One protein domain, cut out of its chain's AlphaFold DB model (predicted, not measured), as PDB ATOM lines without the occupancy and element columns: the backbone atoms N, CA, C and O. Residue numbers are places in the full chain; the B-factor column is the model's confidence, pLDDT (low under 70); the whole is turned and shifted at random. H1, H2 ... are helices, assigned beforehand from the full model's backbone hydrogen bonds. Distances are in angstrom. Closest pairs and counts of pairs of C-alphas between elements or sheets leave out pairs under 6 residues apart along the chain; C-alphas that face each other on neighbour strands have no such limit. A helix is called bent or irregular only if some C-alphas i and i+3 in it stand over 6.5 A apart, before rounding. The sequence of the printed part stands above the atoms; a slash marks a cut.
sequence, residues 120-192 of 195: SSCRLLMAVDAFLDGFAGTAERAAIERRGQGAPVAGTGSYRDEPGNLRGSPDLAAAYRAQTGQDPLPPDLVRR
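This is residues 120 to 192 of the 195 residues of an uncharacterized protein of Methylobacterium symbioticum (UniProt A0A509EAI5). H1 is the spine of an open, flat frame: H3 packs beside it, H2 makes a corner past its last residue, and a long loop arcs back from H2 to H3, with residues 161 to 166 sticking out. The short H4 lies in a tail after H3, two residues short of the last printed residue, Arg 192. The 73 printed residues, all helix in class, hold four named helices, H1 to H4 in order, and no named strand; the whole is loose, radius of gyration of the C-alphas 15.7 A, spans 47 by 37 by 14 A.

H1, residues 120 to 135, runs 24.3 A from C-alpha 120 at (322.166, 386.131, 217.956); it is irregular, C-alphas 120 and 123 being 7.1 A apart. H2 is residues 139 to 149, 15.2 A; H3 169 to 180, 16.1 A; H4 187 to 190, ending at (332.727, 390.727, 229.689).

H1 and H3 touch at a shallow tilt of 28 degrees, opposite ways; their closest C-alphas, Cys 122 and Leu 172, are 5.0 A apart. H1 and H2 are close but not clearly touching, about perpendicular at 85 degrees; closest C-alphas Phe 135 and Arg 141, 6.5 A. H2 and H4 are apart. Every O i to N i+4 pair is within hydrogen-bond range in H2 and H3, 11 of 12 in H1; H4 is too short for one.

C-alphas 150 and 181 are farthest apart, 47.6 A. The printed part has no cut; the link H2 to H3 is long, 19 residues. Residues 186 to 192 have pLDDT under 70.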
ATOM      1  N   SER A 120     322.300 386.037 216.490       93.50
ATOM      2  CA  SER A 120     322.166 386.131 217.956       93.50
ATOM      3  C   SER A 120     322.464 384.822 218.700       93.50
ATOM      4  O   SER A 120     322.716 384.856 219.901       93.50
ATOM      5  N   SER A 121     322.454 383.677 218.013       95.69
ATOM      6  CA  SER A 121     322.756 382.370 218.598       95.69
ATOM      7  C   SER A 121     324.258 382.082 218.703       95.69
ATOM      8  O   SER A 121     324.634 381.109 219.357       95.69
ATOM      9  N   CYS A 122     325.128 382.920 218.117       95.12
ATOM     10  CA  CYS A 122     326.576 382.678 218.075       95.12
ATOM     11  C   CYS A 122     327.200 382.488 219.465       95.12
ATOM     12  O   CYS A 122     327.951 381.541 219.658       95.12
ATOM     13  N   ARG A 123     326.848 383.324 220.452       93.75
ATOM     14  CA  ARG A 123     327.423 383.250 221.807       93.75
ATOM     15  C   ARG A 123     327.067 381.948 222.518       93.75
ATOM     16  O   ARG A 123     327.905 381.401 223.223       93.75
ATOM     17  N   LEU A 124     325.844 381.450 222.319       95.00
ATOM     18  CA  LEU A 124     325.431 380.160 222.870       95.00
ATOM     19  C   LEU A 124     326.229 379.026 222.226       95.00
ATOM     20  O   LEU A 124     326.751 378.185 222.945       95.00
ATOM     21  N   LEU A 125     326.365 379.030 220.896       95.50
ATOM     22  CA  LEU A 125     327.134 377.997 220.204       95.50
ATOM     23  C   LEU A 125     328.616 378.027 220.607       95.50
ATOM     24  O   LEU A 125     329.173 376.983 220.899       95.50
ATOM     25  N   MET A 126     329.219 379.213 220.739       94.75
ATOM     26  CA  MET A 126     330.588 379.365 221.252       94.75
ATOM     27  C   MET A 126     330.747 378.810 222.673       94.75
ATOM     28  O   MET A 126     331.750 378.169 222.968       94.75
ATOM     29  N   ALA A 127     329.774 379.053 223.559       94.56
ATOM     30  CA  ALA A 127     329.808 378.528 224.923       94.56
ATOM     31  C   ALA A 127     329.672 376.998 224.952       94.56
ATOM     32  O   ALA A 127     330.340 376.335 225.742       94.56
ATOM     33  N   VAL A 128     328.833 376.438 224.076       94.94
ATOM     34  CA  VAL A 128     328.695 374.988 223.905       94.94
ATOM     35  C   VAL A 128     329.987 374.379 223.363       94.94
ATOM     36  O   VAL A 128     330.470 373.419 223.953       94.94
ATOM     37  N   ASP A 129     330.576 374.956 222.312       93.69
ATOM     38  CA  ASP A 129     331.850 374.502 221.740       93.69
ATOM     39  C   ASP A 129     332.954 374.505 222.811       93.69
ATOM     40  O   ASP A 129     333.598 373.484 223.045       93.69
ATOM     41  N   ALA A 130     333.102 375.611 223.549       93.44
ATOM     42  CA  ALA A 130     334.100 375.735 224.612       93.44
ATOM     43  C   ALA A 130     333.886 374.726 225.754       93.44
ATOM     44  O   ALA A 130     334.850 374.163 226.281       93.44
ATOM     45  N   PHE A 131     332.629 374.480 226.142       94.69
ATOM     46  CA  PHE A 131     332.307 373.450 227.126       94.69
ATOM     47  C   PHE A 131     332.698 372.060 226.616       94.69
ATOM     48  O   PHE A 131     333.363 371.322 227.338       94.69
ATOM     49  N   LEU A 132     332.310 371.706 225.388       92.38
ATOM     50  CA  LEU A 132     332.580 370.390 224.812       92.38
ATOM     51  C   LEU A 132     334.083 370.141 224.648       92.38
ATOM     52  O   LEU A 132     334.548 369.065 225.025       92.38
ATOM     53  N   ASP A 133     334.843 371.139 224.193       91.69
ATOM     54  CA  ASP A 133     336.303 371.065 224.076       91.69
ATOM     55  C   ASP A 133     336.967 370.807 225.436       91.69
ATOM     56  O   ASP A 133     337.820 369.925 225.569       91.69
ATOM     57  N   GLY A 134     336.537 371.527 226.479       93.00
ATOM     58  CA  GLY A 134     337.030 371.318 227.842       93.00
ATOM     59  C   GLY A 134     336.582 369.985 228.450       93.00
ATOM     60  O   GLY A 134     337.317 369.369 229.223       93.00
ATOM     61  N   PHE A 135     335.387 369.513 228.096       93.56
ATOM     62  CA  PHE A 135     334.776 368.316 228.669       93.56
ATOM     63  C   PHE A 135     335.272 367.011 228.030       93.56
ATOM     64  O   PHE A 135     335.344 365.983 228.711       93.56
ATOM     65  N   ALA A 136     335.659 367.035 226.750       90.69
ATOM     66  CA  ALA A 136     336.003 365.854 225.952       90.69
ATOM     67  C   ALA A 136     337.145 364.996 226.537       90.69
ATOM     68  O   ALA A 136     337.169 363.774 226.349       90.69
ATOM     69  N   GLY A 137     338.077 365.617 227.266       89.75
ATOM     70  CA  GLY A 137     339.206 364.940 227.915       89.75
ATOM     71  C   GLY A 137     338.962 364.511 229.365       89.75
ATOM     72  O   GLY A 137     339.865 363.966 229.997       89.75
ATOM     73  N   THR A 138     337.782 364.772 229.932       95.38
ATOM     74  CA  THR A 138     337.548 364.593 231.372       95.38
ATOM     75  C   THR A 138     337.245 363.143 231.760       95.38
ATOM     76  O   THR A 138     336.650 362.363 231.007       95.38
ATOM     77  N   ALA A 139     337.593 362.785 233.000       96.88
ATOM     78  CA  ALA A 139     337.205 361.504 233.591       96.88
ATOM     79  C   ALA A 139     335.677 361.369 233.732       96.88
ATOM     80  O   ALA A 139     335.143 360.263 233.618       96.88
ATOM     81  N   GLU A 140     334.981 362.489 233.942       96.81
ATOM     82  CA  GLU A 140     333.525 362.549 234.035       96.81
ATOM     83  C   GLU A 140     332.856 362.152 232.715       96.81
ATOM     84  O   GLU A 140     332.019 361.246 232.705       96.81
ATOM     85  N   ARG A 141     333.289 362.732 231.587       94.81
ATOM     86  CA  ARG A 141     332.827 362.323 230.253       94.81
ATOM     87  C   ARG A 141     333.039 360.826 230.023       94.81
ATOM     88  O   ARG A 141     332.108 360.121 229.638       94.81
ATOM     89  N   ALA A 142     334.231 360.311 230.330       95.38
ATOM     90  CA  ALA A 142     334.523 358.885 230.181       95.38
ATOM     91  C   ALA A 142     333.629 357.992 231.066       95.38
ATOM     92  O   ALA A 142     333.271 356.881 230.669       95.38
ATOM     93  N   ALA A 143     333.258 358.449 232.266       95.62
ATOM     94  CA  ALA A 143     332.335 357.734 233.146       95.62
ATOM     95  C   ALA A 143     330.899 357.731 232.602       95.62
ATOM     96  O   ALA A 143     330.240 356.689 232.628       95.62
ATOM     97  N   ILE A 144     330.430 358.862 232.064       93.94
ATOM     98  CA  ILE A 144     329.119 358.963 231.411       93.94
ATOM     99  C   ILE A 144     329.038 358.009 230.221       93.94
ATOM    100  O   ILE A 144     328.076 357.249 230.132       93.94
ATOM    101  N   GLU A 145     330.051 357.983 229.356       94.19
ATOM    102  CA  GLU A 145     330.061 357.096 228.189       94.19
ATOM    103  C   GLU A 145     330.135 355.619 228.578       94.19
ATOM    104  O   GLU A 145     329.385 354.813 228.037       94.19
ATOM    105  N   ARG A 146     330.955 355.243 229.566       94.00
ATOM    106  CA  ARG A 146     330.961 353.857 230.070       94.00
ATOM    107  C   ARG A 146     329.590 353.418 230.565       94.00
ATOM    108  O   ARG A 146     329.160 352.312 230.261       94.00
ATOM    109  N   ARG A 147     328.897 354.284 231.300       91.00
ATOM    110  CA  ARG A 147     327.552 353.998 231.805       91.00
ATOM    111  C   ARG A 147     326.509 353.952 230.685       91.00
ATOM    112  O   ARG A 147     325.612 353.122 230.733       91.00
ATOM    113  N   GLY A 148     326.596 354.863 229.718       88.88
ATOM    114  CA  GLY A 148     325.585 355.031 228.675       88.88
ATOM    115  C   GLY A 148     325.740 354.076 227.495       88.88
ATOM    116  O   GLY A 148     324.743 353.596 226.982       88.88
ATOM    117  N   GLN A 149     326.968 353.786 227.068       90.44
ATOM    118  CA  GLN A 149     327.271 353.021 225.851       90.44
ATOM    119  C   GLN A 149     328.345 351.937 226.055       90.44
ATOM    120  O   GLN A 149     328.870 351.383 225.090       90.44
ATOM    121  N   GLY A 150     328.686 351.623 227.307       90.31
ATOM    122  CA  GLY A 150     329.577 350.527 227.695       90.31
ATOM    123  C   GLY A 150     331.061 350.873 227.686       90.31
ATOM    124  O   GLY A 150     331.814 350.384 228.527       90.31
ATOM    125  N   ALA A 151     331.498 351.751 226.786       91.75
ATOM    126  CA  ALA A 151     332.883 352.197 226.707       91.75
ATOM    127  C   ALA A 151     332.983 353.629 226.170       91.75
ATOM    128  O   ALA A 151     332.086 354.079 225.454       91.75
ATOM    129  N   PRO A 152     334.074 354.356 226.470       91.81
ATOM    130  CA  PRO A 152     334.336 355.612 225.802       91.81
ATOM    131  C   PRO A 152     334.580 355.383 224.312       91.81
ATOM    132  O   PRO A 152     335.268 354.431 223.937       91.81
ATOM    133  N   VAL A 153     334.038 356.259 223.469       88.50
ATOM    134  CA  VAL A 153     334.192 356.166 222.012       88.50
ATOM    135  C   VAL A 153     334.927 357.402 221.513       88.50
ATOM    136  O   VAL A 153     334.579 358.532 221.847       88.50
ATOM    137  N   ALA A 154     335.969 357.187 220.718       85.88
ATOM    138  CA  ALA A 154     336.654 358.250 219.998       85.88
ATOM    139  C   ALA A 154     336.202 358.228 218.536       85.88
ATOM    140  O   ALA A 154     336.193 357.175 217.899       85.88
ATOM    141  N   GLY A 155     335.829 359.391 218.017       86.50
ATOM    142  CA  GLY A 155     335.474 359.596 216.619       86.50
ATOM    143  C   GLY A 155     336.124 360.873 216.105       86.50
ATOM    144  O   GLY A 155     336.530 361.728 216.887       86.50
ATOM    145  N   THR A 156     336.231 360.985 214.786       86.44
ATOM    146  CA  THR A 156     336.788 362.165 214.105       86.44
ATOM    147  C   THR A 156     335.744 362.900 213.268       86.44
ATOM    148  O   THR A 156     336.108 363.783 212.502       86.44
ATOM    149  N   GLY A 157     334.471 362.501 213.362       87.50
ATOM    150  CA  GLY A 157     333.386 363.106 212.594       87.50
ATOM    151  C   GLY A 157     333.099 364.538 213.037       87.50
ATOM    152  O   GLY A 157     333.215 364.869 214.220       87.50
ATOM    153  N   SER A 158     332.720 365.378 212.080       90.12
ATOM    154  CA  SER A 158     332.362 366.773 212.304       90.12
ATOM    155  C   SER A 158     331.094 367.139 211.540       90.12
ATOM    156  O   SER A 158     330.841 366.618 210.459       90.12
ATOM    157  N   TYR A 159     330.345 368.135 212.028       90.56
ATOM    158  CA  TYR A 159     329.235 368.735 211.269       90.56
ATOM    159  C   TYR A 159     329.675 369.260 209.892       90.56
ATOM    160  O   TYR A 159     328.844 369.470 209.015       90.56
ATOM    161  N   ARG A 160     330.979 369.510 209.709       91.44
ATOM    162  CA  ARG A 160     331.576 369.951 208.443       91.44
ATOM    163  C   ARG A 160     331.564 368.865 207.368       91.44
ATOM    164  O   ARG A 160     331.620 369.200 206.190       91.44
ATOM    165  N   ASP A 161     331.502 367.603 207.781       88.62
ATOM    166  CA  ASP A 161     331.451 366.445 206.889       88.62
ATOM    167  C   ASP A 161     330.008 366.117 206.466       88.62
ATOM    168  O   ASP A 161     329.785 365.307 205.565       88.62
ATOM    169  N   GLU A 162     329.022 366.759 207.101       87.75
ATOM    170  CA  GLU A 162     327.600 366.542 206.853       87.75
ATOM    171  C   GLU A 162     327.083 367.406 205.687       87.75
ATOM    172  O   GLU A 162     327.537 368.538 205.470       87.75
ATOM    173  N   PRO A 163     326.092 366.917 204.919       85.38
ATOM    174  CA  PRO A 163     325.484 367.692 203.849       85.38
ATOM    175  C   PRO A 163     324.759 368.936 204.387       85.38
ATOM    176  O   PRO A 163     324.234 368.957 205.497       85.38
ATOM    177  N   GLY A 164     324.658 369.973 203.549       86.00
ATOM    178  CA  GLY A 164     323.846 371.160 203.845       86.00
ATOM    179  C   GLY A 164     324.617 372.401 204.297       86.00
ATOM    180  O   GLY A 164     323.980 373.373 204.694       86.00
ATOM    181  N   ASN A 165     325.953 372.403 204.190       89.06
ATOM    182  CA  ASN A 165     326.809 373.553 204.518       89.06
ATOM    183  C   ASN A 165     326.495 374.119 205.913       89.06
ATOM    184  O   ASN A 165     326.275 375.323 206.084       89.06
ATOM    185  N   LEU A 166     326.406 373.220 206.897       93.44
ATOM    186  CA  LEU A 166     326.068 373.568 208.270       93.44
ATOM    187  C   LEU A 166     327.075 374.590 208.815       93.44
ATOM    188  O   LEU A 166     328.288 374.435 208.678       93.44
ATOM    189  N   ARG A 167     326.550 375.657 209.419       95.31
ATOM    190  CA  ARG A 167     327.334 376.794 209.914       95.31
ATOM    191  C   ARG A 167     327.789 376.554 211.345       95.31
ATOM    192  O   ARG A 167     326.975 376.209 212.199       95.31
ATOM    193  N   GLY A 168     329.067 376.806 211.607       95.25
ATOM    194  CA  GLY A 168     329.643 376.748 212.945       95.25
ATOM    195  C   GLY A 168     329.593 378.080 213.687       95.25
ATOM    196  O   GLY A 168     329.148 379.110 213.167       95.25
ATOM    197  N   SER A 169     330.144 378.086 214.903       94.12
ATOM    198  CA  SER A 169     330.316 379.310 215.688       94.12
ATOM    199  C   SER A 169     331.092 380.423 214.957       94.12
ATOM    200  O   SER A 169     330.648 381.570 215.068       94.12
ATOM    201  N   PRO A 170     332.140 380.166 214.135       93.94
ATOM    202  CA  PRO A 170     332.821 381.237 213.399       93.94
ATOM    203  C   PRO A 170     331.917 381.914 212.364       93.94
ATOM    204  O   PRO A 170     331.933 383.140 212.229       93.94
ATOM    205  N   ASP A 171     331.085 381.133 211.671       96.31
ATOM    206  CA  ASP A 171     330.180 381.639 210.639       96.31
ATOM    207  C   ASP A 171     329.069 382.496 211.247       96.31
ATOM    208  O   ASP A 171     328.700 383.537 210.694       96.31
ATOM    209  N   LEU A 172     328.516 382.072 212.390       96.44
ATOM    210  CA  LEU A 172     327.517 382.854 213.118       96.44
ATOM    211  C   LEU A 172     328.135 384.120 213.725       96.44
ATOM    212  O   LEU A 172     327.503 385.175 213.693       96.44
ATOM    213  N   ALA A 173     329.375 384.045 214.217       95.56
ATOM    214  CA  ALA A 173     330.096 385.195 214.750       95.56
ATOM    215  C   ALA A 173     330.384 386.257 213.678       95.56
ATOM    216  O   ALA A 173     330.202 387.450 213.922       95.56
ATOM    217  N   ALA A 174     330.778 385.838 212.471       96.75
ATOM    218  CA  ALA A 174     330.956 386.740 211.334       96.75
ATOM    219  C   ALA A 174     329.646 387.461 210.972       96.75
ATOM    220  O   ALA A 174     329.636 388.679 210.796       96.75
ATOM    221  N   ALA A 175     328.526 386.734 210.937       97.06
ATOM    222  CA  ALA A 175     327.224 387.342 210.674       97.06
ATOM    223  C   ALA A 175     326.762 388.278 211.805       97.06
ATOM    224  O   ALA A 175     326.166 389.316 211.528       97.06
ATOM    225  N   TYR A 176     327.077 387.964 213.065       97.00
ATOM    226  CA  TYR A 176     326.786 388.843 214.201       97.00
ATOM    227  C   TYR A 176     327.526 390.177 214.081       97.00
ATOM    228  O   TYR A 176     326.913 391.236 214.236       97.00
ATOM    229  N   ARG A 177     328.819 390.142 213.738       96.75
ATOM    230  CA  ARG A 177     329.618 391.351 213.486       96.75
ATOM    231  C   ARG A 177     329.051 392.175 212.344       96.75
ATOM    232  O   ARG A 177     328.896 393.379 212.493       96.75
ATOM    233  N   ALA A 178     328.704 391.527 211.233       97.12
ATOM    234  CA  ALA A 178     328.121 392.207 210.081       97.12
ATOM    235  C   ALA A 178     326.801 392.916 210.433       97.12
ATOM    236  O   ALA A 178     326.536 394.001 209.926       97.12
ATOM    237  N   GLN A 179     325.992 392.327 211.318       96.25
ATOM    238  CA  GLN A 179     324.700 392.884 211.720       96.25
ATOM    239  C   GLN A 179     324.806 393.980 212.791       96.25
ATOM    240  O   GLN A 179     324.004 394.909 212.793       96.25
ATOM    241  N   THR A 180     325.745 393.857 213.729       94.94
ATOM    242  CA  THR A 180     325.782 394.698 214.943       94.94
ATOM    243  C   THR A 180     326.964 395.659 215.003       94.94
ATOM    244  O   THR A 180     326.971 396.562 215.834       94.94
ATOM    245  N   GLY A 181     327.988 395.454 214.171       94.69
ATOM    246  CA  GLY A 181     329.270 396.152 214.271       94.69
ATOM    247  C   GLY A 181     330.110 395.750 215.491       94.69
ATOM    248  O   GLY A 181     331.103 396.412 215.778       94.69
ATOM    249  N   GLN A 182     329.726 394.699 216.225       91.06
ATOM    250  CA  GLN A 182     330.375 394.282 217.472       91.06
ATOM    251  C   GLN A 182     330.883 392.841 217.419       91.06
ATOM    252  O   GLN A 182     330.301 391.979 216.761       91.06
ATOM    253  N   ASP A 183     331.929 392.555 218.194       90.44
ATOM    254  CA  ASP A 183     332.374 391.187 218.448       90.44
ATOM    255  C   ASP A 183     331.391 390.430 219.363       90.44
ATOM    256  O   ASP A 183     330.921 390.967 220.377       90.44
ATOM    257  N   PRO A 184     331.084 389.154 219.069       87.81
ATOM    258  CA  PRO A 184     330.294 388.320 219.960       87.81
ATOM    259  C   PRO A 184     331.172 387.809 221.108       87.81
ATOM    260  O   PRO A 184     331.681 386.695 221.078       87.81
ATOM    261  N   LEU A 185     331.365 388.636 222.135       77.81
ATOM    262  CA  LEU A 185     332.090 388.225 223.338       77.81
ATOM    263  C   LEU A 185     331.271 387.196 224.146       77.81
ATOM    264  O   LEU A 185     330.076 387.429 224.372       77.81
ATOM    265  N   PRO A 186     331.881 386.089 224.612       63.94
ATOM    266  CA  PRO A 186     331.275 385.217 225.615       63.94
ATOM    267  C   PRO A 186     330.958 386.005 226.904       63.94
ATOM    268  O   PRO A 186     331.745 386.885 227.278       63.94
ATOM    269  N   PRO A 187     329.842 385.728 227.606       55.56
ATOM    270  CA  PRO A 187     329.437 386.462 228.818       55.56
ATOM    271  C   PRO A 187     330.521 386.529 229.912       55.56
ATOM    272  O   PRO A 187     330.624 387.497 230.664       55.56
ATOM    273  N   ASP A 188     331.343 385.494 229.982       54.53
ATOM    274  CA  ASP A 188     332.417 385.237 230.935       54.53
ATOM    275  C   ASP A 188     333.689 386.074 230.678       54.53
ATOM    276  O   ASP A 188     334.459 386.319 231.611       54.53
ATOM    277  N   LEU A 189     333.858 386.627 229.470       47.81
ATOM    278  CA  LEU A 189     334.919 387.588 229.131       47.81
ATOM    279  C   LEU A 189     334.520 389.048 229.397       47.81
ATOM    280  O   LEU A 189     335.378 389.872 229.704       47.81
ATOM    281  N   VAL A 190     333.222 389.371 229.381       47.84
ATOM    282  CA  VAL A 190     332.727 390.727 229.689       47.84
ATOM    283  C   VAL A 190     332.989 391.101 231.156       47.84
ATOM    284  O   VAL A 190     333.278 392.255 231.458       47.84
ATOM    285  N   ARG A 191     332.972 390.125 232.078       43.47
ATOM    286  CA  ARG A 191     333.250 390.365 233.509       43.47
ATOM    287  C   ARG A 191     334.732 390.545 233.851       43.47
ATOM    288  O   ARG A 191     335.017 391.082 234.913       43.47
ATOM    289  N   ARG A 192     335.668 390.121 232.993       42.66
ATOM    290  CA  ARG A 192     337.119 390.250 233.252       42.66
ATOM    291  C   ARG A 192     337.730 391.555 232.738       42.66
ATOM    292  O   ARG A 192     338.826 391.890 233.153       42.66
TER     293      ARG A 192